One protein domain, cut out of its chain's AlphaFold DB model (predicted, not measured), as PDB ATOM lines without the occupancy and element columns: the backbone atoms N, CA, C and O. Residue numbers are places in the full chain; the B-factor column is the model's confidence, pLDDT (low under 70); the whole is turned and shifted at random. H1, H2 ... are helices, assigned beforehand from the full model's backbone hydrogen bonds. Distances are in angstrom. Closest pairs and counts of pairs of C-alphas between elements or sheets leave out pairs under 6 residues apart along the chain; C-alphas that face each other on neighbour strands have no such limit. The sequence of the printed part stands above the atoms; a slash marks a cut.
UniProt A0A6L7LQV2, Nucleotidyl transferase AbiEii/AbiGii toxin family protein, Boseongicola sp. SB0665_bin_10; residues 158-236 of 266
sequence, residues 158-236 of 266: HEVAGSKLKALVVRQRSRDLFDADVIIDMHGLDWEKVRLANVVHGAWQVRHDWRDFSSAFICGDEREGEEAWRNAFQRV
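Overview. This is residues 158 to 236 of the 266 residues of the protein "Nucleotidyl transferase AbiEii/AbiGii toxin family protein" of Boseongicola sp. SB0665_bin_10 (UniProt A0A6L7LQV2). Four helices form a small crossed cluster: H1 sits between H2, which folds back beside it as a hairpin, and H3, which crosses it on another side, while H4 spans the gap between H2 and H3. The long link from H3 to H4, residues 204 to 225, swings round the outside of this cluster. You have 79 residues printed, with four named helices in the order H1, H2, H3, H4 and no named strand, in the class all helix. The whole is compact, with a radius of gyration of the C-alphas of 11.8 A and spans of 32 by 31 by 19 A.

Along the chain. Find C-alpha 158 at (8.099, -14.780, -5.688); from there H1, the longest helix by residues, runs through residues 158 to 171, 19.8 A from first to last C-alpha. After a tight link of two residues, look for H2 at residues 174 to 185, which begins at C-alpha 174 at (20.900, -5.336, 7.892) and is 17.0 A long. A tight link of five residues brings you to H3, residues 191 to 203, 18.0 A long. Past the long link you reach H4, residues 226 to 236, 15.1 A long, ending at C-alpha 236 at (16.379, -7.704, -9.737).

Arrangement. Start at H1, which touches H2 where the closest C-alphas, those of Leu 168 and Asp 176, are 4.9 A apart. These two helices form a hairpin and run opposite ways at a shallow tilt of 34.9 degrees, only just short of steep. H1 also touches H3, with Gly 162 and Asn 198 as the closest C-alphas at 4.1 A; they run the same way at a steep tilt of 49 degrees. H2 and H3 are apart. Look next at H4, which touches H2 at a steep tilt of 65 degrees, the same way; the closest C-alphas, those of Asp 181 and Ala 228, are 6.3 A apart. H4 touches H3 about perpendicular, at 88 degrees, and the closest C-alphas, those of Arg 195 and Val 236, are 5.2 A apart. H1 and H4 are close but not clearly touching, with the C-alphas of Leu 165 and Ala 232 closest at 7.9 A. In H1, H2, H3 and H4 every O i to N i+4 pair is within hydrogen-bond range.

Size, cuts and confidence. The two C-alphas farthest apart, those of Val 206 and Arg 223, are 32.7 A apart, and both belong to the long link. That link has 22 residues with no named element, and their C-alphas lie 11 to 19 A from the mean of the C-alphas. The printed part has no cut. Read the B-factor column for the model's confidence: the mean pLDDT of the printed part is 73.5, residues 205 to 236 are under 70, and H4 has a mean of 55.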
ATOM      1  N   HIS A 158       7.522 -15.794  -4.807       96.38
ATOM      2  CA  HIS A 158       8.099 -14.780  -5.688       96.38
ATOM      3  C   HIS A 158       7.638 -13.384  -5.279       96.38
ATOM      4  O   HIS A 158       8.409 -12.425  -5.328       96.38
ATOM      5  N   GLU A 159       6.393 -13.272  -4.818       96.62
ATOM      6  CA  GLU A 159       5.843 -12.017  -4.323       96.62
ATOM      7  C   GLU A 159       6.450 -11.627  -2.967       96.62
ATOM      8  O   GLU A 159       6.841 -10.470  -2.767       96.62
ATOM      9  N   VAL A 160       6.622 -12.597  -2.058       96.19
ATOM     10  CA  VAL A 160       7.351 -12.388  -0.797       96.19
ATOM     11  C   VAL A 160       8.776 -11.913  -1.087       96.19
ATOM     12  O   VAL A 160       9.177 -10.870  -0.562       96.19
ATOM     13  N   ALA A 161       9.508 -12.609  -1.959       95.00
ATOM     14  CA  ALA A 161      10.873 -12.263  -2.341       95.00
ATOM     15  C   ALA A 161      10.964 -10.860  -2.968       95.00
ATOM     16  O   ALA A 161      11.748 -10.025  -2.514       95.00
ATOM     17  N   GLY A 162      10.101 -10.549  -3.942       93.56
ATOM     18  CA  GLY A 162      10.067  -9.237  -4.592       93.56
ATOM     19  C   GLY A 162       9.823  -8.098  -3.599       93.56
ATOM     20  O   GLY A 162      10.547  -7.096  -3.609       93.56
ATOM     21  N   SER A 163       8.870  -8.275  -2.675       92.81
ATOM     22  CA  SER A 163       8.566  -7.284  -1.633       92.81
ATOM     23  C   SER A 163       9.725  -7.066  -0.644       92.81
ATOM     24  O   SER A 163       9.930  -5.944  -0.168       92.81
ATOM     25  N   LYS A 164      10.516  -8.112  -0.365       92.44
ATOM     26  CA  LYS A 164      11.699  -8.069   0.506       92.44
ATOM     27  C   LYS A 164      12.881  -7.368  -0.139       92.44
ATOM     28  O   LYS A 164      13.444  -6.461   0.469       92.44
ATOM     29  N   LEU A 165      13.175  -7.690  -1.393       90.31
ATOM     30  CA  LEU A 165      14.198  -6.993  -2.174       90.31
ATOM     31  C   LEU A 165      13.837  -5.509  -2.343       90.31
ATOM     32  O   LEU A 165      14.690  -4.633  -2.256       90.31
ATOM     33  N   LYS A 166      12.547  -5.192  -2.472       89.25
ATOM     34  CA  LYS A 166      12.063  -3.807  -2.479       89.25
ATOM     35  C   LYS A 166      12.278  -3.118  -1.132       89.25
ATOM     36  O   LYS A 166      12.635  -1.941  -1.088       89.25
ATOM     37  N   ALA A 167      12.064  -3.823  -0.021       88.62
ATOM     38  CA  ALA A 167      12.344  -3.288   1.309       88.62
ATOM     39  C   ALA A 167      13.839  -2.991   1.499       88.62
ATOM     40  O   ALA A 167      14.161  -1.938   2.048       88.62
ATOM     41  N   LEU A 168      14.718  -3.861   0.989       85.19
ATOM     42  CA  LEU A 168      16.165  -3.659   0.989       85.19
ATOM     43  C   LEU A 168      16.554  -2.353   0.291       85.19
ATOM     44  O   LEU A 168      17.196  -1.505   0.908       85.19
ATOM     45  N   VAL A 169      16.096  -2.171  -0.950       80.81
ATOM     46  CA  VAL A 169      16.386  -0.983  -1.771       80.81
ATOM     47  C   VAL A 169      15.952   0.309  -1.070       80.81
ATOM     48  O   VAL A 169      16.673   1.300  -1.077       80.81
ATOM     49  N   VAL A 170      14.792   0.290  -0.410       81.25
ATOM     50  CA  VAL A 170      14.187   1.486   0.198       81.25
ATOM     51  C   VAL A 170      14.722   1.806   1.588       81.25
ATOM     52  O   VAL A 170      14.757   2.969   1.980       81.25
ATOM     53  N   ARG A 171      15.039   0.787   2.392       82.69
ATOM     54  CA  ARG A 171      15.314   0.965   3.829       82.69
ATOM     55  C   ARG A 171      16.771   0.745   4.202       82.69
ATOM     56  O   ARG A 171      17.155   1.211   5.274       82.69
ATOM     57  N   GLN A 172      17.517  -0.006   3.388       79.25
ATOM     58  CA  GLN A 172      18.931  -0.336   3.582       79.25
ATOM     59  C   GLN A 172      19.244  -0.818   5.016       79.25
ATOM     60  O   GLN A 172      20.135  -0.306   5.690       79.25
ATOM     61  N   ARG A 173      18.466  -1.780   5.540       80.06
ATOM     62  CA  ARG A 173      18.683  -2.356   6.883       80.06
ATOM     63  C   ARG A 173      19.365  -3.719   6.797       80.06
ATOM     64  O   ARG A 173      19.051  -4.511   5.917       80.06
ATOM     65  N   SER A 174      20.190  -4.046   7.792       80.94
ATOM     66  CA  SER A 174      20.900  -5.336   7.892       80.94
ATOM     67  C   SER A 174      19.982  -6.561   7.788       80.94
ATOM     68  O   SER A 174      20.314  -7.535   7.123       80.94
ATOM     69  N   ARG A 175      18.783  -6.511   8.382       82.62
ATOM     70  CA  ARG A 175      17.794  -7.600   8.274       82.62
ATOM     71  C   ARG A 175      17.231  -7.791   6.863       82.62
ATOM     72  O   ARG A 175      16.813  -8.896   6.537       82.62
ATOM     73  N   ASP A 176      17.146  -6.708   6.089       86.19
ATOM     74  CA  ASP A 176      16.643  -6.748   4.716       86.19
ATOM     75  C   ASP A 176      17.752  -7.292   3.795       86.19
ATOM     76  O   ASP A 176      17.454  -8.002   2.841       86.19
ATOM     77  N   LEU A 177      19.026  -7.023   4.120       83.94
ATOM     78  CA  LEU A 177      20.176  -7.645   3.462       83.94
ATOM     79  C   LEU A 177      20.194  -9.153   3.707       83.94
ATOM     80  O   LEU A 177      20.255  -9.922   2.760       83.94
ATOM     81  N   PHE A 178      20.077  -9.577   4.965       86.44
ATOM     82  CA  PHE A 178      20.008 -11.002   5.281       86.44
ATOM     83  C   PHE A 178      18.863 -11.695   4.528       86.44
ATOM     84  O   PHE A 178      19.024 -12.796   4.021       86.44
ATOM     85  N   ASP A 179      17.692 -11.052   4.432       89.06
ATOM     86  CA  ASP A 179      16.592 -11.597   3.631       89.06
ATOM     87  C   ASP A 179      16.965 -11.744   2.156       89.06
ATOM     88  O   ASP A 179      16.572 -12.727   1.540       89.06
ATOM     89  N   ALA A 180      17.693 -10.782   1.586       88.62
ATOM     90  CA  ALA A 180      18.137 -10.855   0.201       88.62
ATOM     91  C   ALA A 180      19.128 -11.999  -0.030       88.62
ATOM     92  O   ALA A 180      18.984 -12.700  -1.023       88.62
ATOM     93  N   ASP A 181      20.062 -12.212   0.892       85.50
ATOM     94  CA  ASP A 181      21.002 -13.338   0.859       85.50
ATOM     95  C   ASP A 181      20.255 -14.683   0.852       85.50
ATOM     96  O   ASP A 181      20.376 -15.465  -0.089       85.50
ATOM     97  N   VAL A 182      19.321 -14.863   1.796       88.00
ATOM     98  CA  VAL A 182      18.421 -16.028   1.827       88.00
ATOM     99  C   VAL A 182      17.676 -16.197   0.502       88.00
ATOM    100  O   VAL A 182      17.579 -17.308  -0.004       88.00
ATOM    101  N   ILE A 183      17.133 -15.116  -0.062       90.94
ATOM    102  CA  ILE A 183      16.379 -15.155  -1.323       90.94
ATOM    103  C   ILE A 183      17.270 -15.553  -2.507       90.94
ATOM    104  O   ILE A 183      16.810 -16.278  -3.384       90.94
ATOM    105  N   ILE A 184      18.520 -15.088  -2.565       86.88
ATOM    106  CA  ILE A 184      19.454 -15.431  -3.648       86.88
ATOM    107  C   ILE A 184      19.748 -16.932  -3.667       86.88
ATOM    108  O   ILE A 184      19.833 -17.513  -4.755       86.88
ATOM    109  N   ASP A 185      19.852 -17.533  -2.484       86.31
ATOM    110  CA  ASP A 185      20.153 -18.952  -2.293       86.31
ATOM    111  C   ASP A 185      18.925 -19.864  -2.443       86.31
ATOM    112  O   ASP A 185      19.048 -21.089  -2.521       86.31
ATOM    113  N   MET A 186      17.717 -19.298  -2.528       87.69
ATOM    114  CA  MET A 186      16.504 -20.080  -2.756       87.69
ATOM    115  C   MET A 186      16.468 -20.661  -4.173       87.69
ATOM    116  O   MET A 186      16.420 -19.954  -5.181       87.69
ATOM    117  N   HIS A 187      16.397 -21.986  -4.249       86.81
ATOM    118  CA  HIS A 187      16.186 -22.698  -5.504       86.81
ATOM    119  C   HIS A 187      14.733 -22.581  -5.986       86.81
ATOM    120  O   HIS A 187      13.797 -22.539  -5.189       86.81
ATOM    121  N   GLY A 188      14.539 -22.591  -7.308       87.31
ATOM    122  CA  GLY A 188      13.209 -22.639  -7.924       87.31
ATOM    123  C   GLY A 188      12.478 -21.297  -8.021       87.31
ATOM    124  O   GLY A 188      11.320 -21.285  -8.429       87.31
ATOM    125  N   LEU A 189      13.133 -20.180  -7.685       91.81
ATOM    126  CA  LEU A 189      12.580 -18.850  -7.928       91.81
ATOM    127  C   LEU A 189      12.604 -18.497  -9.420       91.81
ATOM    128  O   LEU A 189      13.658 -18.447 -10.053       91.81
ATOM    129  N   ASP A 190      11.432 -18.166  -9.948       93.06
ATOM    130  CA  ASP A 190      11.256 -17.431 -11.193       93.06
ATOM    131  C   ASP A 190      11.597 -15.949 -10.963       93.06
ATOM    132  O   ASP A 190      10.830 -15.174 -10.379       93.06
ATOM    133  N   TRP A 191      12.788 -15.553 -11.409       89.69
ATOM    134  CA  TRP A 191      13.293 -14.197 -11.217       89.69
ATOM    135  C   TRP A 191      12.517 -13.136 -12.003       89.69
ATOM    136  O   TRP A 191      12.507 -11.978 -11.581       89.69
ATOM    137  N   GLU A 192      11.810 -13.496 -13.079       88.50
ATOM    138  CA  GLU A 192      10.939 -12.550 -13.784       88.50
ATOM    139  C   GLU A 192       9.736 -12.185 -12.911       88.50
ATOM    140  O   GLU A 192       9.413 -11.003 -12.761       88.50
ATOM    141  N   LYS A 193       9.135 -13.172 -12.233       92.75
ATOM    142  CA  LYS A 193       8.070 -12.930 -11.246       92.75
ATOM    143  C   LYS A 193       8.560 -12.135 -10.043       92.75
ATOM    144  O   LYS A 193       7.881 -11.200  -9.616       92.75
ATOM    145  N   VAL A 194       9.740 -12.463  -9.510       92.31
ATOM    146  CA  VAL A 194      10.350 -11.718  -8.389       92.31
ATOM    147  C   VAL A 194      10.562 -10.255  -8.773       92.31
ATOM    148  O   VAL A 194      10.213  -9.352  -8.005       92.31
ATOM    149  N   ARG A 195      11.091 -10.006  -9.974       88.38
ATOM    150  CA  ARG A 195      11.310  -8.662 -10.508       88.38
ATOM    151  C   ARG A 195       9.998  -7.914 -10.731       88.38
ATOM    152  O   ARG A 195       9.888  -6.763 -10.317       88.38
ATOM    153  N   LEU A 196       8.993  -8.562 -11.318       89.44
ATOM    154  CA  LEU A 196       7.665  -7.974 -11.488       89.44
ATOM    155  C   LEU A 196       7.066  -7.568 -10.135       89.44
ATOM    156  O   LEU A 196       6.651  -6.421  -9.967       89.44
ATOM    157  N   ALA A 197       7.082  -8.466  -9.148       92.06
ATOM    158  CA  ALA A 197       6.601  -8.163  -7.804       92.06
ATOM    159  C   ALA A 197       7.382  -7.010  -7.163       92.06
ATOM    160  O   ALA A 197       6.777  -6.122  -6.566       92.06
ATOM    161  N   ASN A 198       8.710  -6.980  -7.309       89.69
ATOM    162  CA  ASN A 198       9.543  -5.885  -6.818       89.69
ATOM    163  C   ASN A 198       9.097  -4.527  -7.384       89.69
ATOM    164  O   ASN A 198       8.866  -3.596  -6.612       89.69
ATOM    165  N   VAL A 199       8.919  -4.441  -8.708       86.12
ATOM    166  CA  VAL A 199       8.502  -3.214  -9.403       86.12
ATOM    167  C   VAL A 199       7.091  -2.801  -9.005       86.12
ATOM    168  O   VAL A 199       6.880  -1.640  -8.670       86.12
ATOM    169  N   VAL A 200       6.131  -3.728  -8.986       88.31
ATOM    170  CA  VAL A 200       4.736  -3.431  -8.620       88.31
ATOM    171  C   VAL A 200       4.645  -2.927  -7.178       88.31
ATOM    172  O   VAL A 200       4.068  -1.872  -6.909       88.31
ATOM    173  N   HIS A 201       5.285  -3.630  -6.239       86.88
ATOM    174  CA  HIS A 201       5.326  -3.215  -4.836       86.88
ATOM    175  C   HIS A 201       6.116  -1.912  -4.639       86.88
ATOM    176  O   HIS A 201       5.831  -1.153  -3.707       86.88
ATOM    177  N   GLY A 202       7.118  -1.656  -5.482       83.25
ATOM    178  CA  GLY A 202       7.903  -0.424  -5.530       83.25
ATOM    179  C   GLY A 202       7.093   0.779  -6.006       83.25
ATOM    180  O   GLY A 202       7.065   1.797  -5.318       83.25
ATOM    181  N   ALA A 203       6.353   0.632  -7.107       79.69
ATOM    182  CA  ALA A 203       5.489   1.661  -7.687       79.69
ATOM    183  C   ALA A 203       4.367   2.110  -6.734       79.69
ATOM    184  O   ALA A 203       3.923   3.255  -6.785       79.69
ATOM    185  N   TRP A 204       3.938   1.238  -5.816       72.62
ATOM    186  CA  TRP A 204       2.996   1.597  -4.753       72.62
ATOM    187  C   TRP A 204       3.582   2.503  -3.657       72.62
ATOM    188  O   TRP A 204       2.842   2.962  -2.780       72.62
ATOM    189  N   GLN A 205       4.891   2.778  -3.657       69.56
ATOM    190  CA  GLN A 205       5.486   3.712  -2.706       69.56
ATOM    191  C   GLN A 205       5.366   5.160  -3.168       69.56
ATOM    192  O   GLN A 205       5.920   5.569  -4.174       69.56
ATOM    193  N   VAL A 206       4.745   5.977  -2.321       60.78
ATOM    194  CA  VAL A 206       4.560   7.417  -2.566       60.78
ATOM    195  C   VAL A 206       5.865   8.219  -2.415       60.78
ATOM    196  O   VAL A 206       5.951   9.347  -2.885       60.78
ATOM    197  N   ARG A 207       6.876   7.678  -1.720       61.00
ATOM    198  CA  ARG A 207       8.051   8.449  -1.262       61.00
ATOM    199  C   ARG A 207       9.326   8.273  -2.088       61.00
ATOM    200  O   ARG A 207      10.269   9.012  -1.841       61.00
ATOM    201  N   HIS A 208       9.367   7.329  -3.026       62.88
ATOM    202  CA  HIS A 208      10.553   7.078  -3.846       62.88
ATOM    203  C   HIS A 208      10.138   6.805  -5.291       62.88
ATOM    204  O   HIS A 208       9.287   5.948  -5.520       62.88
ATOM    205  N   ASP A 209      10.744   7.508  -6.251       66.81
ATOM    206  CA  ASP A 209      10.557   7.203  -7.669       66.81
ATOM    207  C   ASP A 209      11.348   5.941  -8.014       66.81
ATOM    208  O   ASP A 209      12.577   5.907  -7.927       66.81
ATOM    209  N   TRP A 210      10.637   4.877  -8.395       65.25
ATOM    210  CA  TRP A 210      11.264   3.584  -8.657       65.25
ATOM    211  C   TRP A 210      12.227   3.613  -9.858       65.25
ATOM    212  O   TRP A 210      13.075   2.734  -9.991       65.25
ATOM    213  N   ARG A 211      12.112   4.631 -10.724       63.88
ATOM    214  CA  ARG A 211      12.957   4.832 -11.912       63.88
ATOM    215  C   ARG A 211      14.314   5.451 -11.594       63.88
ATOM    216  O   ARG A 211      15.184   5.458 -12.461       63.88
ATOM    217  N   ASP A 212      14.483   5.992 -10.391       61.38
ATOM    218  CA  ASP A 212      15.734   6.624  -9.977       61.38
ATOM    219  C   ASP A 212      16.695   5.635  -9.306       61.38
ATOM    220  O   ASP A 212      17.872   5.945  -9.124       61.38
ATOM    221  N   PHE A 213      16.243   4.417  -8.986       59.41
ATOM    222  CA  PHE A 213      17.119   3.398  -8.419       59.41
ATOM    223  C   PHE A 213      18.047   2.808  -9.484       59.41
ATOM    224  O   PHE A 213      17.615   2.191 -10.455       59.41
ATOM    225  N   SER A 214      19.350   2.948  -9.247       57.41
ATOM    226  CA  SER A 214      20.424   2.266  -9.974       57.41
ATOM    227  C   SER A 214      21.401   1.639  -8.981       57.41
ATOM    228  O   SER A 214      21.344   1.924  -7.782       57.41
ATOM    229  N   SER A 215      22.328   0.808  -9.465       50.94
ATOM    230  CA  SER A 215      23.314   0.135  -8.605       50.94
ATOM    231  C   SER A 215      24.232   1.107  -7.860       50.94
ATOM    232  O   SER A 215      24.886   0.705  -6.907       50.94
ATOM    233  N   ALA A 216      24.266   2.381  -8.265       39.69
ATOM    234  CA  ALA A 216      25.083   3.431  -7.663       39.69
ATOM    235  C   ALA A 216      24.446   4.116  -6.431       39.69
ATOM    236  O   ALA A 216      25.114   4.901  -5.769       39.69
ATOM    237  N   PHE A 217      23.173   3.851  -6.108       42.16
ATOM    238  CA  PHE A 217      22.439   4.543  -5.028       42.16
ATOM    239  C   PHE A 217      22.627   3.949  -3.616       42.16
ATOM    240  O   PHE A 217      21.949   4.372  -2.677       42.16
ATOM    241  N   ILE A 218      23.501   2.956  -3.437       47.75
ATOM    242  CA  ILE A 218      23.579   2.191  -2.186       47.75
ATOM    243  C   ILE A 218      24.931   2.404  -1.504       47.75
ATOM    244  O   ILE A 218      25.964   1.977  -2.010       47.75
ATOM    245  N   CYS A 219      24.899   3.027  -0.323       35.22
ATOM    246  CA  CYS A 219      26.033   3.095   0.595       35.22
ATOM    247  C   CYS A 219      26.128   1.779   1.381       35.22
ATOM    248  O   CYS A 219      25.318   1.527   2.273       35.22
ATOM    249  N   GLY A 220      27.125   0.955   1.069       38.91
ATOM    250  CA  GLY A 220      27.547  -0.176   1.890       38.91
ATOM    251  C   GLY A 220      29.060  -0.130   2.052       38.91
ATOM    252  O   GLY A 220      29.769  -0.010   1.061       38.91
ATOM    253  N   ASP A 221      29.538  -0.176   3.293       35.06
ATOM    254  CA  ASP A 221      30.969  -0.250   3.591       35.06
ATOM    255  C   ASP A 221      31.555  -1.597   3.102       35.06
ATOM    256  O   ASP A 221      30.879  -2.630   3.066       35.06
ATOM    257  N   GLU A 222      32.807  -1.572   2.669       41.47
ATOM    258  CA  GLU A 222      33.199  -2.024   1.325       41.47
ATOM    259  C   GLU A 222      33.708  -3.480   1.199       41.47
ATOM    260  O   GLU A 222      34.495  -3.745   0.299       41.47
ATOM    261  N   ARG A 223      33.379  -4.454   2.073       41.34
ATOM    262  CA  ARG A 223      34.088  -5.770   1.983       41.34
ATOM    263  C   ARG A 223      33.315  -7.084   2.072       41.34
ATOM    264  O   ARG A 223      33.787  -8.049   1.486       41.34
ATOM    265  N   GLU A 224      32.148  -7.160   2.707       40.88
ATOM    266  CA  GLU A 224      31.418  -8.450   2.810       40.88
ATOM    267  C   GLU A 224      29.968  -8.385   2.315       40.88
ATOM    268  O   GLU A 224      29.389  -9.402   1.947       40.88
ATOM    269  N   GLY A 225      29.381  -7.188   2.216       44.53
ATOM    270  CA  GLY A 225      28.071  -7.014   1.589       44.53
ATOM    271  C   GLY A 225      28.145  -6.962   0.061       44.53
ATOM    272  O   GLY A 225      27.265  -7.461  -0.629       44.53
ATOM    273  N   GLU A 226      29.191  -6.379  -0.510       49.16
ATOM    274  CA  GLU A 226      29.134  -5.889  -1.891       49.16
ATOM    275  C   GLU A 226      28.789  -6.960  -2.946       49.16
ATOM    276  O   GLU A 226      28.079  -6.664  -3.904       49.16
ATOM    277  N   GLU A 227      29.208  -8.214  -2.762       52.81
ATOM    278  CA  GLU A 227      28.984  -9.288  -3.736       52.81
ATOM    279  C   GLU A 227      27.565  -9.880  -3.688       52.81
ATOM    280  O   GLU A 227      26.902  -9.969  -4.726       52.81
ATOM    281  N   ALA A 228      27.051 -10.215  -2.499       49.75
ATOM    282  CA  ALA A 228      25.658 -10.644  -2.326       49.75
ATOM    283  C   ALA A 228      24.691  -9.527  -2.758       49.75
ATOM    284  O   ALA A 228      23.712  -9.766  -3.468       49.75
ATOM    285  N   TRP A 229      25.026  -8.276  -2.424       51.38
ATOM    286  CA  TRP A 229      24.277  -7.099  -2.854       51.38
ATOM    287  C   TRP A 229      24.310  -6.903  -4.372       51.38
ATOM    288  O   TRP A 229      23.250  -6.746  -4.975       51.38
ATOM    289  N   ARG A 230      25.486  -6.938  -5.017       54.66
ATOM    290  CA  ARG A 230      25.607  -6.806  -6.481       54.66
ATOM    291  C   ARG A 230      24.875  -7.927  -7.208       54.66
ATOM    292  O   ARG A 230      24.217  -7.645  -8.204       54.66
ATOM    293  N   ASN A 231      24.921  -9.161  -6.705       57.94
ATOM    294  CA  ASN A 231      24.216 -10.295  -7.302       57.94
ATOM    295  C   ASN A 231      22.689 -10.169  -7.178       57.94
ATOM    296  O   ASN A 231      21.988 -10.355  -8.177       57.94
ATOM    297  N   ALA A 232      22.160  -9.794  -6.005       53.78
ATOM    298  CA  ALA A 232      20.731  -9.496  -5.845       53.78
ATOM    299  C   ALA A 232      20.302  -8.349  -6.766       53.78
ATOM    300  O   ALA A 232      19.290  -8.436  -7.458       53.78
ATOM    301  N   PHE A 233      21.091  -7.274  -6.806       60.03
ATOM    302  CA  PHE A 233      20.772  -6.072  -7.568       60.03
ATOM    303  C   PHE A 233      20.847  -6.310  -9.082       60.03
ATOM    304  O   PHE A 233      19.939  -5.899  -9.803       60.03
ATOM    305  N   GLN A 234      21.861  -7.032  -9.575       59.06
ATOM    306  CA  GLN A 234      21.928  -7.462 -10.975       59.06
ATOM    307  C   GLN A 234      20.723  -8.331 -11.336       59.06
ATOM    308  O   GLN A 234      20.087  -8.099 -12.354       59.06
ATOM    309  N   ARG A 235      20.321  -9.288 -10.498       58.84
ATOM    310  CA  ARG A 235      19.170 -10.141 -10.835       58.84
ATOM    311  C   ARG A 235      17.829  -9.399 -10.814       58.84
ATOM    312  O   ARG A 235      16.947  -9.725 -11.600       58.84
ATOM    313  N   VAL A 236      17.663  -8.404  -9.938       53.69
ATOM    314  CA  VAL A 236      16.379  -7.704  -9.737       53.69
ATOM    315  C   VAL A 236      16.221  -6.474 -10.632       53.69
ATOM    316  O   VAL A 236      15.112  -6.188 -11.078       53.69
TER     317      VAL A 236